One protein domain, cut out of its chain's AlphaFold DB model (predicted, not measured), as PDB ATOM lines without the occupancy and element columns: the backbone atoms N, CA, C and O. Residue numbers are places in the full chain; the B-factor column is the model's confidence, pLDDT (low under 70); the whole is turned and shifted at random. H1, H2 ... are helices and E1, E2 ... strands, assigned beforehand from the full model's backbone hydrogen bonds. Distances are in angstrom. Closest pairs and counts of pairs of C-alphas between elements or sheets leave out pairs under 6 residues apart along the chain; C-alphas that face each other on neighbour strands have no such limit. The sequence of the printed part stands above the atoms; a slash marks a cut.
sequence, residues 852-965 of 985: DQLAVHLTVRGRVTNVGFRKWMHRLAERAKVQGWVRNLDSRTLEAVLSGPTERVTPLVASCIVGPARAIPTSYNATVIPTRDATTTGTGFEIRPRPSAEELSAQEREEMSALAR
ATOM      1  N   ASP A 852     194.646 160.853 159.740       91.94
ATOM      2  CA  ASP A 852     194.437 160.310 161.096       91.94
ATOM      3  C   ASP A 852     193.097 160.748 161.714       91.94
ATOM      4  O   ASP A 852     192.620 160.165 162.693       91.94
ATOM      5  N   GLN A 853     192.481 161.784 161.139       93.38
ATOM      6  CA  GLN A 853     191.158 162.294 161.484       93.38
ATOM      7  C   GLN A 853     190.283 162.265 160.237       93.38
ATOM      8  O   GLN A 853     190.665 162.805 159.202       93.38
ATOM      9  N   LEU A 854     189.096 161.684 160.347       93.44
ATOM     10  CA  LEU A 854     188.137 161.619 159.253       93.44
ATOM     11  C   LEU A 854     186.824 162.257 159.669       93.44
ATOM     12  O   LEU A 854     186.354 162.046 160.785       93.44
ATOM     13  N   ALA A 855     186.216 162.971 158.728       94.94
ATOM     14  CA  ALA A 855     184.793 163.248 158.725       94.94
ATOM     15  C   ALA A 855     184.170 162.529 157.525       94.94
ATOM     16  O   ALA A 855     184.623 162.685 156.394       94.94
ATOM     17  N   VAL A 856     183.162 161.704 157.782       96.25
ATOM     18  CA  VAL A 856     182.499 160.870 156.779       96.25
ATOM     19  C   VAL A 856     181.020 161.209 156.769       96.25
ATOM     20  O   VAL A 856     180.351 161.084 157.795       96.25
ATOM     21  N   HIS A 857     180.520 161.618 155.608       96.62
ATOM     22  CA  HIS A 857     179.094 161.674 155.310       96.62
ATOM     23  C   HIS A 857     178.635 160.295 154.836       96.62
ATOM     24  O   HIS A 857     179.296 159.661 154.015       96.62
ATOM     25  N   LEU A 858     177.552 159.796 155.420       96.50
ATOM     26  CA  LEU A 858     177.085 158.430 155.263       96.50
ATOM     27  C   LEU A 858     175.602 158.419 154.903       96.50
ATOM     28  O   LEU A 858     174.780 158.927 155.663       96.50
ATOM     29  N   THR A 859     175.253 157.717 153.831       97.12
ATOM     30  CA  THR A 859     173.863 157.426 153.460       97.12
ATOM     31  C   THR A 859     173.645 155.920 153.478       97.12
ATOM     32  O   THR A 859     174.262 155.199 152.700       97.12
ATOM     33  N   VAL A 860     172.773 155.429 154.358       97.19
ATOM     34  CA  VAL A 860     172.461 154.003 154.548       97.19
ATOM     35  C   VAL A 860     171.063 153.709 154.012       97.19
ATOM     36  O   VAL A 860     170.109 154.392 154.383       97.19
ATOM     37  N   ARG A 861     170.929 152.667 153.186       96.06
ATOM     38  CA  ARG A 861     169.651 152.228 152.606       96.06
ATOM     39  C   ARG A 861     169.191 150.884 153.156       96.06
ATOM     40  O   ARG A 861     170.007 150.053 153.550       96.06
ATOM     41  N   GLY A 862     167.880 150.657 153.127       94.38
ATOM     42  CA  GLY A 862     167.224 149.395 153.471       94.38
ATOM     43  C   GLY A 862     166.180 149.575 154.570       94.38
ATOM     44  O   GLY A 862     165.599 150.644 154.744       94.38
ATOM     45  N   ARG A 863     165.935 148.542 155.379       95.25
ATOM     46  CA  ARG A 863     165.044 148.669 156.543       95.25
ATOM     47  C   ARG A 863     165.789 149.357 157.694       95.25
ATOM     48  O   ARG A 863     166.371 148.681 158.540       95.25
ATOM     49  N   VAL A 864     165.791 150.694 157.708       92.88
ATOM     50  CA  VAL A 864     166.560 151.531 158.664       92.88
ATOM     51  C   VAL A 864     165.698 152.439 159.551       92.88
ATOM     52  O   VAL A 864     166.163 152.924 160.586       92.88
ATOM     53  N   THR A 865     164.419 152.619 159.223       90.00
ATOM     54  CA  THR A 865     163.457 153.361 160.052       90.00
ATOM     55  C   THR A 865     162.633 152.432 160.940       90.00
ATOM     56  O   THR A 865     162.514 151.245 160.662       90.00
ATOM     57  N   ASN A 866     162.135 152.931 162.079       88.94
ATOM     58  CA  ASN A 866     161.342 152.173 163.070       88.94
ATOM     59  C   ASN A 866     161.979 150.875 163.619       88.94
ATOM     60  O   ASN A 866     161.350 150.096 164.332       88.94
ATOM     61  N   VAL A 867     163.280 150.688 163.386       92.81
ATOM     62  CA  VAL A 867     164.086 149.552 163.872       92.81
ATOM     63  C   VAL A 867     165.083 149.942 164.967       92.81
ATOM     64  O   VAL A 867     165.837 149.105 165.461       92.81
ATOM     65  N   GLY A 868     165.088 151.217 165.370       93.06
ATOM     66  CA  GLY A 868     165.987 151.752 166.396       93.06
ATOM     67  C   GLY A 868     167.392 152.113 165.900       93.06
ATOM     68  O   GLY A 868     168.281 152.287 166.731       93.06
ATOM     69  N   PHE A 869     167.603 152.256 164.584       95.56
ATOM     70  CA  PHE A 869     168.920 152.510 163.976       95.56
ATOM     71  C   PHE A 869     169.608 153.770 164.520       95.56
ATOM     72  O   PHE A 869     170.749 153.700 164.961       95.56
ATOM     73  N   ARG A 870     168.899 154.905 164.596       95.75
ATOM     74  CA  ARG A 870     169.441 156.170 165.135       95.75
ATOM     75  C   ARG A 870     169.894 156.048 166.596       95.75
ATOM     76  O   ARG A 870     171.025 156.391 166.924       95.75
ATOM     77  N   LYS A 871     169.036 155.476 167.459       94.31
ATOM     78  CA  LYS A 871     169.345 155.193 168.878       94.31
ATOM     79  C   LYS A 871     170.533 154.215 168.997       94.31
ATOM     80  O   LYS A 871     171.330 154.322 169.921       94.31
ATOM     81  N   TRP A 872     170.656 153.254 168.079       94.50
ATOM     82  CA  TRP A 872     171.782 152.316 168.018       94.50
ATOM     83  C   TRP A 872     173.096 153.001 167.627       94.50
ATOM     84  O   TRP A 872     174.078 152.841 168.347       94.50
ATOM     85  N   MET A 873     173.098 153.804 166.560       94.25
ATOM     86  CA  MET A 873     174.281 154.531 166.089       94.25
ATOM     87  C   MET A 873     174.776 155.532 167.134       94.25
ATOM     88  O   MET A 873     175.967 155.557 167.416       94.25
ATOM     89  N   HIS A 874     173.870 156.275 167.779       93.88
ATOM     90  CA  HIS A 874     174.218 157.191 168.868       93.88
ATOM     91  C   HIS A 874     174.992 156.495 169.991       93.88
ATOM     92  O   HIS A 874     176.065 156.946 170.370       93.88
ATOM     93  N   ARG A 875     174.506 155.340 170.472       91.44
ATOM     94  CA  ARG A 875     175.207 154.568 171.512       91.44
ATOM     95  C   ARG A 875     176.595 154.100 171.070       91.44
ATOM     96  O   ARG A 875     177.506 154.049 171.893       91.44
ATOM     97  N   LEU A 876     176.755 153.720 169.800       89.88
ATOM     98  CA  LEU A 876     178.063 153.336 169.262       89.88
ATOM     99  C   LEU A 876     179.006 154.536 169.175       89.88
ATOM    100  O   LEU A 876     180.153 154.426 169.601       89.88
ATOM    101  N   ALA A 877     178.520 155.674 168.680       91.44
ATOM    102  CA  ALA A 877     179.282 156.912 168.575       91.44
ATOM    103  C   ALA A 877     179.738 157.425 169.948       91.44
ATOM    104  O   ALA A 877     180.919 157.710 170.123       91.44
ATOM    105  N   GLU A 878     178.857 157.435 170.952       90.88
ATOM    106  CA  GLU A 878     179.215 157.800 172.329       90.88
ATOM    107  C   GLU A 878     180.297 156.883 172.903       90.88
ATOM    108  O   GLU A 878     181.303 157.361 173.433       90.88
ATOM    109  N   ARG A 879     180.136 155.562 172.753       87.81
ATOM    110  CA  ARG A 879     181.119 154.583 173.234       87.81
ATOM    111  C   ARG A 879     182.478 154.757 172.554       87.81
ATOM    112  O   ARG A 879     183.506 154.681 173.222       87.81
ATOM    113  N   ALA A 880     182.479 155.007 171.246       87.50
ATOM    114  CA  ALA A 880     183.688 155.236 170.463       87.50
ATOM    115  C   ALA A 880     184.253 156.661 170.624       87.50
ATOM    116  O   ALA A 880     185.355 156.934 170.151       87.50
ATOM    117  N   LYS A 881     183.541 157.571 171.309       90.44
ATOM    118  CA  LYS A 881     183.857 159.009 171.393       90.44
ATOM    119  C   LYS A 881     183.994 159.654 170.003       90.44
ATOM    120  O   LYS A 881     184.936 160.404 169.754       90.44
ATOM    121  N   VAL A 882     183.077 159.312 169.101       91.56
ATOM    122  CA  VAL A 882     182.946 159.868 167.747       91.56
ATOM    123  C   VAL A 882     181.858 160.940 167.757       91.56
ATOM    124  O   VAL A 882     180.801 160.750 168.357       91.56
ATOM    125  N   GLN A 883     182.128 162.072 167.113       93.19
ATOM    126  CA  GLN A 883     181.211 163.208 167.012       93.19
ATOM    127  C   GLN A 883     180.397 163.135 165.719       93.19
ATOM    128  O   GLN A 883     180.729 162.373 164.810       93.19
ATOM    129  N   GLY A 884     179.337 163.935 165.632       93.31
ATOM    130  CA  GLY A 884     178.531 164.066 164.421       93.31
ATOM    131  C   GLY A 884     177.040 163.923 164.689       93.31
ATOM    132  O   GLY A 884     176.556 164.299 165.756       93.31
ATOM    133  N   TRP A 885     176.288 163.415 163.720       93.94
ATOM    134  CA  TRP A 885     174.836 163.320 163.836       93.94
ATOM    135  C   TRP A 885     174.234 162.230 162.954       93.94
ATOM    136  O   TRP A 885     174.870 161.744 162.025       93.94
ATOM    137  N   VAL A 886     172.978 161.865 163.229       95.50
ATOM    138  CA  VAL A 886     172.187 160.929 162.417       95.50
ATOM    139  C   VAL A 886     170.726 161.363 162.296       95.50
ATOM    140  O   VAL A 886     170.110 161.755 163.289       95.50
ATOM    141  N   ARG A 887     170.126 161.232 161.108       93.62
ATOM    142  CA  ARG A 887     168.687 161.440 160.862       93.62
ATOM    143  C   ARG A 887     168.134 160.480 159.817       93.62
ATOM    144  O   ARG A 887     168.871 159.900 159.035       93.62
ATOM    145  N   ASN A 888     166.815 160.324 159.793       92.31
ATOM    146  CA  ASN A 888     166.157 159.634 158.684       92.31
ATOM    147  C   ASN A 888     165.917 160.650 157.564       92.31
ATOM    148  O   ASN A 888     165.468 161.755 157.863       92.31
ATOM    149  N   LEU A 889     166.165 160.266 156.314       88.44
ATOM    150  CA  LEU A 889     165.748 161.032 155.134       88.44
ATOM    151  C   LEU A 889     164.364 160.586 154.674       88.44
ATOM    152  O   LEU A 889     163.483 161.413 154.428       88.44
ATOM    153  N   ASP A 890     164.138 159.273 154.649       85.75
ATOM    154  CA  ASP A 890     162.856 158.662 154.320       85.75
ATOM    155  C   ASP A 890     162.630 157.325 155.029       85.75
ATOM    156  O   ASP A 890     163.317 157.027 156.002       85.75
ATOM    157  N   SER A 891     161.602 156.567 154.626       83.88
ATOM    158  CA  SER A 891     161.249 155.282 155.243       83.88
ATOM    159  C   SER A 891     162.313 154.196 155.029       83.88
ATOM    160  O   SER A 891     162.375 153.248 155.819       83.88
ATOM    161  N   ARG A 892     163.174 154.334 154.019       90.81
ATOM    162  CA  ARG A 892     164.219 153.379 153.631       90.81
ATOM    163  C   ARG A 892     165.638 153.950 153.683       90.81
ATOM    164  O   ARG A 892     166.591 153.182 153.556       90.81
ATOM    165  N   THR A 893     165.792 155.248 153.930       93.31
ATOM    166  CA  THR A 893     167.088 155.932 153.888       93.31
ATOM    167  C   THR A 893     167.387 156.690 155.177       93.31
ATOM    168  O   THR A 893     166.575 157.464 155.695       93.31
ATOM    169  N   LEU A 894     168.602 156.493 155.682       94.62
ATOM    170  CA  LEU A 894     169.178 157.189 156.825       94.62
ATOM    171  C   LEU A 894     170.446 157.916 156.390       94.62
ATOM    172  O   LEU A 894     171.225 157.394 155.602       94.62
ATOM    173  N   GLU A 895     170.658 159.101 156.941       95.38
ATOM    174  CA  GLU A 895     171.825 159.936 156.693       95.38
ATOM    175  C   GLU A 895     172.540 160.219 158.013       95.38
ATOM    176  O   GLU A 895     171.901 160.442 159.048       95.38
ATOM    177  N   ALA A 896     173.866 160.209 157.986       95.69
ATOM    178  CA  ALA A 896     174.694 160.514 159.134       95.69
ATOM    179  C   ALA A 896     175.976 161.241 158.735       95.69
ATOM    180  O   ALA A 896     176.491 161.074 157.634       95.69
ATOM    181  N   VAL A 897     176.539 161.977 159.685       95.69
ATOM    182  CA  VAL A 897     177.922 162.443 159.628       95.69
ATOM    183  C   VAL A 897     178.649 161.903 160.846       95.69
ATOM    184  O   VAL A 897     178.139 161.994 161.960       95.69
ATOM    185  N   LEU A 898     179.834 161.337 160.637       95.00
ATOM    186  CA  LEU A 898     180.706 160.799 161.679       95.00
ATOM    187  C   LEU A 898     182.060 161.497 161.594       95.00
ATOM    188  O   LEU A 898     182.652 161.524 160.522       95.00
ATOM    189  N   SER A 899     182.560 162.038 162.703       94.75
ATOM    190  CA  SER A 899     183.822 162.779 162.747       94.75
ATOM    191  C   SER A 899     184.671 162.418 163.963       94.75
ATOM    192  O   SER A 899     184.167 162.314 165.087       94.75
ATOM    193  N   GLY A 900     185.966 162.213 163.742       93.81
ATOM    194  CA  GLY A 900     186.938 161.892 164.785       93.81
ATOM    195  C   GLY A 900     188.116 161.062 164.268       93.81
ATOM    196  O   GLY A 900     188.350 161.009 163.058       93.81
ATOM    197  N   PRO A 901     188.857 160.379 165.164       93.81
ATOM    198  CA  PRO A 901     189.995 159.558 164.767       93.81
ATOM    199  C   PRO A 901     189.599 158.459 163.774       93.81
ATOM    200  O   PRO A 901     188.610 157.753 163.990       93.81
ATOM    201  N   THR A 902     190.403 158.260 162.729       93.81
ATOM    202  CA  THR A 902     190.172 157.275 161.652       93.81
ATOM    203  C   THR A 902     189.902 155.867 162.182       93.81
ATOM    204  O   THR A 902     188.976 155.183 161.734       93.81
ATOM    205  N   GLU A 903     190.660 155.458 163.198       91.00
ATOM    206  CA  GLU A 903     190.538 154.162 163.878       91.00
ATOM    207  C   GLU A 903     189.185 153.956 164.577       91.00
ATOM    208  O   GLU A 903     188.756 152.823 164.769       91.00
ATOM    209  N   ARG A 904     188.477 155.042 164.913       91.75
ATOM    210  CA  ARG A 904     187.180 155.026 165.609       91.75
ATOM    211  C   ARG A 904     186.002 155.265 164.678       91.75
ATOM    212  O   ARG A 904     184.946 154.674 164.870       91.75
ATOM    213  N   VAL A 905     186.173 156.106 163.661       94.00
ATOM    214  CA  VAL A 905     185.122 156.397 162.674       94.00
ATOM    215  C   VAL A 905     184.886 155.195 161.760       94.00
ATOM    216  O   VAL A 905     183.743 154.785 161.551       94.00
ATOM    217  N   THR A 906     185.953 154.583 161.242       95.06
ATOM    218  CA  THR A 906     185.830 153.538 160.212       95.06
ATOM    219  C   THR A 906     185.137 152.247 160.686       95.06
ATOM    220  O   THR A 906     184.332 151.720 159.912       95.06
ATOM    221  N   PRO A 907     185.322 151.730 161.926       92.38
ATOM    222  CA  PRO A 907     184.519 150.605 162.425       92.38
ATOM    223  C   PRO A 907     183.015 150.901 162.488       92.38
ATOM    224  O   PRO A 907     182.194 150.020 162.215       92.38
ATOM    225  N   LEU A 908     182.648 152.136 162.851       93.12
ATOM    226  CA  LEU A 908     181.255 152.577 162.957       93.12
ATOM    227  C   LEU A 908     180.608 152.677 161.576       93.12
ATOM    228  O   LEU A 908     179.510 152.149 161.389       93.12
ATOM    229  N   VAL A 909     181.315 153.270 160.609       95.56
ATOM    230  CA  VAL A 909     180.913 153.296 159.192       95.56
ATOM    231  C   VAL A 909     180.663 151.871 158.697       95.56
ATOM    232  O   VAL A 909     179.551 151.546 158.284       95.56
ATOM    233  N   ALA A 910     181.643 150.977 158.849       94.38
ATOM    234  CA  ALA A 910     181.518 149.601 158.379       94.38
ATOM    235  C   ALA A 910     180.359 148.843 159.040       94.38
ATOM    236  O   ALA A 910     179.625 148.122 158.360       94.38
ATOM    237  N   SER A 911     180.131 149.040 160.341       92.81
ATOM    238  CA  SER A 911     179.041 148.393 161.084       92.81
ATOM    239  C   SER A 911     177.639 148.774 160.599       92.81
ATOM    240  O   SER A 911     176.682 148.043 160.872       92.81
ATOM    241  N   CYS A 912     177.491 149.869 159.848       94.75
ATOM    242  CA  CYS A 912     176.199 150.308 159.321       94.75
ATOM    243  C   CYS A 912     175.599 149.347 158.289       94.75
ATOM    244  O   CYS A 912     174.383 149.342 158.131       94.75
ATOM    245  N   ILE A 913     176.405 148.476 157.660       95.50
ATOM    246  CA  ILE A 913     175.883 147.410 156.786       95.50
ATOM    247  C   ILE A 913     175.190 146.281 157.568       95.50
ATOM    248  O   ILE A 913     174.536 145.424 156.986       95.50
ATOM    249  N   VAL A 914     175.372 146.241 158.892       93.31
ATOM    250  CA  VAL A 914     174.759 145.245 159.782       93.31
ATOM    251  C   VAL A 914     173.576 145.858 160.523       93.31
ATOM    252  O   VAL A 914     172.491 145.287 160.518       93.31
ATOM    253  N   GLY A 915     173.774 147.032 161.131       92.19
ATOM    254  CA  GLY A 915     172.737 147.726 161.895       92.19
ATOM    255  C   GLY A 915     172.281 146.989 163.172       92.19
ATOM    256  O   GLY A 915     172.889 146.001 163.596       92.19
ATOM    257  N   PRO A 916     171.224 147.484 163.851       93.50
ATOM    258  CA  PRO A 916     170.594 146.796 164.981       93.50
ATOM    259  C   PRO A 916     169.784 145.564 164.537       93.50
ATOM    260  O   PRO A 916     169.427 145.437 163.377       93.50
ATOM    261  N   ALA A 917     169.395 144.701 165.482       87.62
ATOM    262  CA  ALA A 917     168.784 143.387 165.214       87.62
ATOM    263  C   ALA A 917     167.552 143.361 164.282       87.62
ATOM    264  O   ALA A 917     167.300 142.340 163.656       87.62
ATOM    265  N   ARG A 918     166.769 144.448 164.206       91.38
ATOM    266  CA  ARG A 918     165.590 144.545 163.319       91.38
ATOM    267  C   ARG A 918     165.880 145.244 161.987       91.38
ATOM    268  O   ARG A 918     164.991 145.309 161.142       91.38
ATOM    269  N   ALA A 919     167.074 145.811 161.825       93.56
ATOM    270  CA  ALA A 919     167.461 146.491 160.602       93.56
ATOM    271  C   ALA A 919     167.882 145.491 159.527       93.56
ATOM    272  O   ALA A 919     168.436 144.437 159.827       93.56
ATOM    273  N   ILE A 920     167.648 145.863 158.272       95.44
ATOM    274  CA  ILE A 920     168.127 145.123 157.100       95.44
ATOM    275  C   ILE A 920     168.739 146.146 156.138       95.44
ATOM    276  O   ILE A 920     168.060 146.582 155.204       95.44
ATOM    277  N   PRO A 921     169.967 146.627 156.404       95.44
ATOM    278  CA  PRO A 921     170.658 147.521 155.488       95.44
ATOM    279  C   PRO A 921     171.023 146.767 154.209       95.44
ATOM    280  O   PRO A 921     171.586 145.676 154.270       95.44
ATOM    281  N   THR A 922     170.710 147.344 153.055       96.25
ATOM    282  CA  THR A 922     171.044 146.773 151.742       96.25
ATOM    283  C   THR A 922     172.339 147.357 151.193       96.25
ATOM    284  O   THR A 922     173.072 146.684 150.475       96.25
ATOM    285  N   SER A 923     172.645 148.608 151.539       96.88
ATOM    286  CA  SER A 923     173.899 149.265 151.185       96.88
ATOM    287  C   SER A 923     174.145 150.511 152.032       96.88
ATOM    288  O   SER A 923     173.237 151.024 152.690       96.88
ATOM    289  N   TYR A 924     175.370 151.027 151.986       97.44
ATOM    290  CA  TYR A 924     175.631 152.420 152.326       97.44
ATOM    291  C   TYR A 924     176.637 153.053 151.369       97.44
ATOM    292  O   TYR A 924     177.495 152.365 150.817       97.44
ATOM    293  N   ASN A 925     176.558 154.373 151.227       97.69
ATOM    294  CA  ASN A 925     177.587 155.213 150.630       97.69
ATOM    295  C   ASN A 925     178.278 156.017 151.733       97.69
ATOM    296  O   ASN A 925     177.592 156.594 152.572       97.69
ATOM    297  N   ALA A 926     179.606 156.026 151.739       97.75
ATOM    298  CA  ALA A 926     180.445 156.778 152.658       97.75
ATOM    299  C   ALA A 926     181.373 157.690 151.850       97.75
ATOM    300  O   ALA A 926     182.196 157.202 151.074       97.75
ATOM    301  N   THR A 927     181.250 158.996 152.052       95.88
ATOM    302  CA  THR A 927     182.045 160.021 151.371       95.88
ATOM    303  C   THR A 927     182.839 160.816 152.395       95.88
ATOM    304  O   THR A 927     182.291 161.280 153.397       95.88
ATOM    305  N   VAL A 928     184.143 160.961 152.163       93.19
ATOM    306  CA  VAL A 928     185.007 161.772 153.026       93.19
ATOM    307  C   VAL A 928     184.713 163.246 152.766       93.19
ATOM    308  O   VAL A 928     184.771 163.708 151.630       93.19
ATOM    309  N   ILE A 929     184.394 163.984 153.825       92.00
ATOM    310  CA  ILE A 929     184.092 165.417 153.773       92.00
ATOM    311  C   ILE A 929     185.126 166.208 154.587       92.00
ATOM    312  O   ILE A 929     185.775 165.649 155.477       92.00
ATOM    313  N   PRO A 930     185.301 167.516 154.333       85.69
ATOM    314  CA  PRO A 930     186.158 168.349 155.167       85.69
ATOM    315  C   PRO A 930     185.702 168.335 156.632       85.69
ATOM    316  O   PRO A 930     184.525 168.517 156.929       85.69
ATOM    317  N   THR A 931     186.634 168.206 157.579       79.44
ATOM    318  CA  THR A 931     186.314 168.129 159.021       79.44
ATOM    319  C   THR A 931     185.538 169.344 159.532       79.44
ATOM    320  O   THR A 931     184.721 169.223 160.441       79.44
ATOM    321  N   ARG A 932     185.748 170.516 158.916       74.12
ATOM    322  CA  ARG A 932     184.990 171.746 159.200       74.12
ATOM    323  C   ARG A 932     183.497 171.635 158.879       74.12
ATOM    324  O   ARG A 932     182.712 172.354 159.481       74.12
ATOM    325  N   ASP A 933     183.119 170.744 157.966       74.00
ATOM    326  CA  ASP A 933     181.740 170.565 157.510       74.00
ATOM    327  C   ASP A 933     180.988 169.554 158.400       74.00
ATOM    328  O   ASP A 933     179.764 169.455 158.344       74.00
ATOM    329  N   ALA A 934     181.686 168.879 159.325       71.62
ATOM    330  CA  ALA A 934     181.108 167.947 160.295       71.62
ATOM    331  C   ALA A 934     180.352 168.616 161.467       71.62
ATOM    332  O   ALA A 934     180.263 168.051 162.556       71.62
ATOM    333  N   THR A 935     179.825 169.826 161.261       60.19
ATOM    334  CA  THR A 935     179.297 170.709 162.313       60.19
ATOM    335  C   THR A 935     178.214 170.066 163.196       60.19
ATOM    336  O   THR A 935     177.125 169.680 162.754       60.19
ATOM    337  N   THR A 936     178.503 170.023 164.497       59.78
ATOM    338  CA  THR A 936     177.550 169.787 165.589       59.78
ATOM    339  C   THR A 936     177.400 171.065 166.407       59.78
ATOM    340  O   THR A 936     178.301 171.901 166.459       59.78
ATOM    341  N   THR A 937     176.247 171.236 167.053       52.88
ATOM    342  CA  THR A 937     175.994 172.396 167.928       52.88
ATOM    343  C   THR A 937     176.554 172.202 169.344       52.88
ATOM    344  O   THR A 937     176.529 173.127 170.153       52.88
ATOM    345  N   GLY A 938     177.121 171.020 169.630       60.03
ATOM    346  CA  GLY A 938     177.808 170.670 170.878       60.03
ATOM    347  C   GLY A 938     178.944 169.645 170.700       60.03
ATOM    348  O   GLY A 938     179.295 169.274 169.584       60.03
ATOM    349  N   THR A 939     179.521 169.167 171.809       61.62
ATOM    350  CA  THR A 939     180.697 168.264 171.852       61.62
ATOM    351  C   THR A 939     180.362 166.765 171.717       61.62
ATOM    352  O   THR A 939     181.133 165.925 172.182       61.62
ATOM    353  N   GLY A 940     179.199 166.408 171.163       79.06
ATOM    354  CA  GLY A 940     178.653 165.042 171.186       79.06
ATOM    355  C   GLY A 940     178.106 164.558 169.841       79.06
ATOM    356  O   GLY A 940     178.259 165.225 168.821       79.06
ATOM    357  N   PHE A 941     177.474 163.382 169.853       90.62
ATOM    358  CA  PHE A 941     176.772 162.821 168.697       90.62
ATOM    359  C   PHE A 941     175.266 163.095 168.812       90.62
ATOM    360  O   PHE A 941     174.666 162.789 169.837       90.62
ATOM    361  N   GLU A 942     174.636 163.662 167.786       92.62
ATOM    362  CA  GLU A 942     173.243 164.135 167.843       92.62
ATOM    363  C   GLU A 942     172.284 163.232 167.040       92.62
ATOM    364  O   GLU A 942     172.573 162.830 165.914       92.62
ATOM    365  N   ILE A 943     171.083 162.954 167.564       93.31
ATOM    366  CA  ILE A 943     169.979 162.410 166.751       93.31
ATOM    367  C   ILE A 943     169.132 163.582 166.258       93.31
ATOM    368  O   ILE A 943     168.477 164.251 167.054       93.31
ATOM    369  N   ARG A 944     169.118 163.808 164.944       91.50
ATOM    370  CA  ARG A 944     168.384 164.904 164.307       91.50
ATOM    371  C   ARG A 944     167.012 164.454 163.778       91.50
ATOM    372  O   ARG A 944     166.822 163.272 163.434       91.50
ATOM    373  N   PRO A 945     166.035 165.379 163.718       86.69
ATOM    374  CA  PRO A 945     164.769 165.132 163.042       86.69
ATOM    375  C   PRO A 945     164.984 164.970 161.533       86.69
ATOM    376  O   PRO A 945     166.061 165.237 160.998       86.69
ATOM    377  N   ARG A 946     163.942 164.493 160.853       83.62
ATOM    378  CA  ARG A 946     163.908 164.441 159.389       83.62
ATOM    379  C   ARG A 946     164.050 165.868 158.831       83.62
ATOM    380  O   ARG A 946     163.479 166.770 159.448       83.62
ATOM    381  N   PRO A 947     164.784 166.080 157.722       80.19
ATOM    382  CA  PRO A 947     164.876 167.404 157.118       80.19
ATOM    383  C   PRO A 947     163.490 167.946 156.766       80.19
ATOM    384  O   PRO A 947     162.626 167.215 156.270       80.19
ATOM    385  N   SER A 948     163.288 169.234 157.015       72.88
ATOM    386  CA  SER A 948     162.145 169.983 156.506       72.88
ATOM    387  C   SER A 948     162.264 170.177 154.989       72.88
ATOM    388  O   SER A 948     163.350 170.100 154.413       72.88
ATOM    389  N   ALA A 949     161.145 170.459 154.316       62.72
ATOM    390  CA  ALA A 949     161.143 170.688 152.869       62.72
ATOM    391  C   ALA A 949     162.072 171.846 152.447       62.72
ATOM    392  O   ALA A 949     162.609 171.827 151.342       62.72
ATOM    393  N   GLU A 950     162.284 172.830 153.321       59.16
ATOM    394  CA  GLU A 950     163.131 174.005 153.088       59.16
ATOM    395  C   GLU A 950     164.631 173.712 153.254       59.16
ATOM    396  O   GLU A 950     165.449 174.385 152.635       59.16
ATOM    397  N   GLU A 951     164.990 172.685 154.032       61.09
ATOM    398  CA  GLU A 951     166.382 172.278 154.290       61.09
ATOM    399  C   GLU A 951     166.977 171.398 153.182       61.09
ATOM    400  O   GLU A 951     168.189 171.225 153.133       61.09
ATOM    401  N   LEU A 952     166.141 170.840 152.300       60.03
ATOM    402  CA  LEU A 952     166.575 170.015 151.171       60.03
ATOM    403  C   LEU A 952     166.979 170.905 149.986       60.03
ATOM    404  O   LEU A 952     166.122 171.564 149.385       60.03
ATOM    405  N   SER A 953     168.257 170.880 149.609       59.09
ATOM    406  CA  SER A 953     168.780 171.517 148.396       59.09
ATOM    407  C   SER A 953     168.174 170.916 147.120       59.09
ATOM    408  O   SER A 953     167.625 169.814 147.114       59.09
ATOM    409  N   ALA A 954     168.268 171.640 145.999       52.88
ATOM    410  CA  ALA A 954     167.765 171.163 144.707       52.88
ATOM    411  C   ALA A 954     168.414 169.832 144.276       52.88
ATOM    412  O   ALA A 954     167.721 168.970 143.742       52.88
ATOM    413  N   GLN A 955     169.702 169.650 144.581       48.62
ATOM    414  CA  GLN A 955     170.451 168.425 144.306       48.62
ATOM    415  C   GLN A 955     169.998 167.263 145.205       48.62
ATOM    416  O   GLN A 955     169.739 166.177 144.700       48.62
ATOM    417  N   GLU A 956     169.786 167.495 146.506       54.03
ATOM    418  CA  GLU A 956     169.256 166.473 147.429       54.03
ATOM    419  C   GLU A 956     167.825 166.049 147.060       54.03
ATOM    420  O   GLU A 956     167.455 164.885 147.209       54.03
ATOM    421  N   ARG A 957     167.010 166.972 146.530       57.94
ATOM    422  CA  ARG A 957     165.669 166.660 146.005       57.94
ATOM    423  C   ARG A 957     165.733 165.807 144.738       57.94
ATOM    424  O   ARG A 957     164.893 164.925 144.567       57.94
ATOM    425  N   GLU A 958     166.698 166.064 143.859       51.19
ATOM    426  CA  GLU A 958     166.898 165.307 142.622       51.19
ATOM    427  C   GLU A 958     167.468 163.910 142.900       51.19
ATOM    428  O   GLU A 958     166.935 162.931 142.379       51.19
ATOM    429  N   GLU A 959     168.447 163.793 143.802       52.47
ATOM    430  CA  GLU A 959     168.967 162.509 144.279       52.47
ATOM    431  C   GLU A 959     167.869 161.701 144.980       52.47
ATOM    432  O   GLU A 959     167.630 160.562 144.588       52.47
ATOM    433  N   MET A 960     167.113 162.284 145.924       53.72
ATOM    434  CA  MET A 960     165.969 161.595 146.546       53.72
ATOM    435  C   MET A 960     164.909 161.170 145.520       53.72
ATOM    436  O   MET A 960     164.322 160.097 145.648       53.72
ATOM    437  N   SER A 961     164.658 161.984 144.489       49.00
ATOM    438  CA  SER A 961     163.711 161.635 143.427       49.00
ATOM    439  C   SER A 961     164.236 160.525 142.514       49.00
ATOM    440  O   SER A 961     163.447 159.684 142.089       49.00
ATOM    441  N   ALA A 962     165.537 160.495 142.214       50.31
ATOM    442  CA  ALA A 962     166.177 159.420 141.458       50.31
ATOM    443  C   ALA A 962     166.216 158.110 142.261       50.31
ATOM    444  O   ALA A 962     165.964 157.041 141.710       50.31
ATOM    445  N   LEU A 963     166.451 158.206 143.573       45.88
ATOM    446  CA  LEU A 963     166.359 157.104 144.529       45.88
ATOM    447  C   LEU A 963     164.960 156.485 144.577       45.88
ATOM    448  O   LEU A 963     164.839 155.268 144.495       45.88
ATOM    449  N   ALA A 964     163.920 157.314 144.696       47.34
ATOM    450  CA  ALA A 964     162.539 156.847 144.770       47.34
ATOM    451  C   ALA A 964     162.088 156.144 143.477       47.34
ATOM    452  O   ALA A 964     161.372 155.154 143.543       47.34
ATOM    453  N   ARG A 965     162.555 156.609 142.308       45.19
ATOM    454  CA  ARG A 965     162.232 156.004 141.001       45.19
ATOM    455  C   ARG A 965     162.888 154.641 140.769       45.19
ATOM    456  O   ARG A 965     162.342 153.854 140.011       45.19
TER     457      ARG A 965
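AT A GLANCE: This is residues 852 to 965 of the 985 residues of the protein "Acylphosphatase" of Nesterenkonia xinjiangensis (UniProt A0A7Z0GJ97). You are looking at a twisted sheet of five strands with two helices, H1 and H2, side by side over one face. A third helix, H3, ends the printed part away from this two-layer body. The printed part has 114 residues, with three named helices and five named strands in the order E1 H1 E2 E3 H2 E4 E5 H3; the sheet order is E4 E1 E3 E2 E5, mixed, and the class is mixed, helices and strands. The whole is compact, with a radius of gyration of the C-alphas of 13.4 A and spans of 38 by 32 by 21 A.

IN THESE COORDINATES: Find C-alpha 853 at (191.158, 162.294, 161.484); from there E1, residues 853 to 863, runs 29.9 A. Beside it are E3, residues 893 to 901, 25.6 A, and E4, residues 920 to 929, 26.0 A, which bends by 54 degrees at residue 923. E2 is residues 883 to 888, 17.6 A, and E5 is residues 941 to 943, 7.1 A. H1 is residues 869 to 880, 16.4 A, and H2 is residues 902 to 911, 14.3 A. H3, residues 954 to 965, 16.6 A, ends at C-alpha 965, (162.232, 156.004, 141.001).

HOW THE PARTS SIT: Start at E1 and E3, antiparallel, with N 856 and O 898 at 2.8 A. On the other side of E1, E4 is antiparallel to it, with N 859 and O 925 at 2.9 A. E2 and E3 form a hairpin, with N 885 and O 897 at 2.9 A. The edge strand E5 is parallel to E2, with N 942 and O 884 at 2.9 A. H1 and H2 are on the same face; they touch at Ala 880 and Arg 904, C-alphas 6.0 A apart, at a shallow tilt of 26 degrees, opposite ways. H2 lies over E1, along the strands at 4 degrees on the local plane, at a height over the sheet of 8.2 A. E1, H1, E2 and E3, H2, E4 are split strand-helix-strand units, same-way strands with another strand between them, each with a right-handed crossover. H3 is not on the sheet and is apart from H1 and H2. In H1 and H3 every O i to N i+4 pair is within hydrogen-bond range; in H2, 4 of 6 are.

THE WHOLE: The C-alphas of Asp 852 and Arg 965 are the two farthest apart, 38.2 A. The printed part has no cut, and the link from E4 to E5 is long, with 11 residues. The mean pLDDT of the printed part is 84.6; look for values under 70 at residues 935 to 939 and 949 to 965, of which 954 to 965 belong to H3.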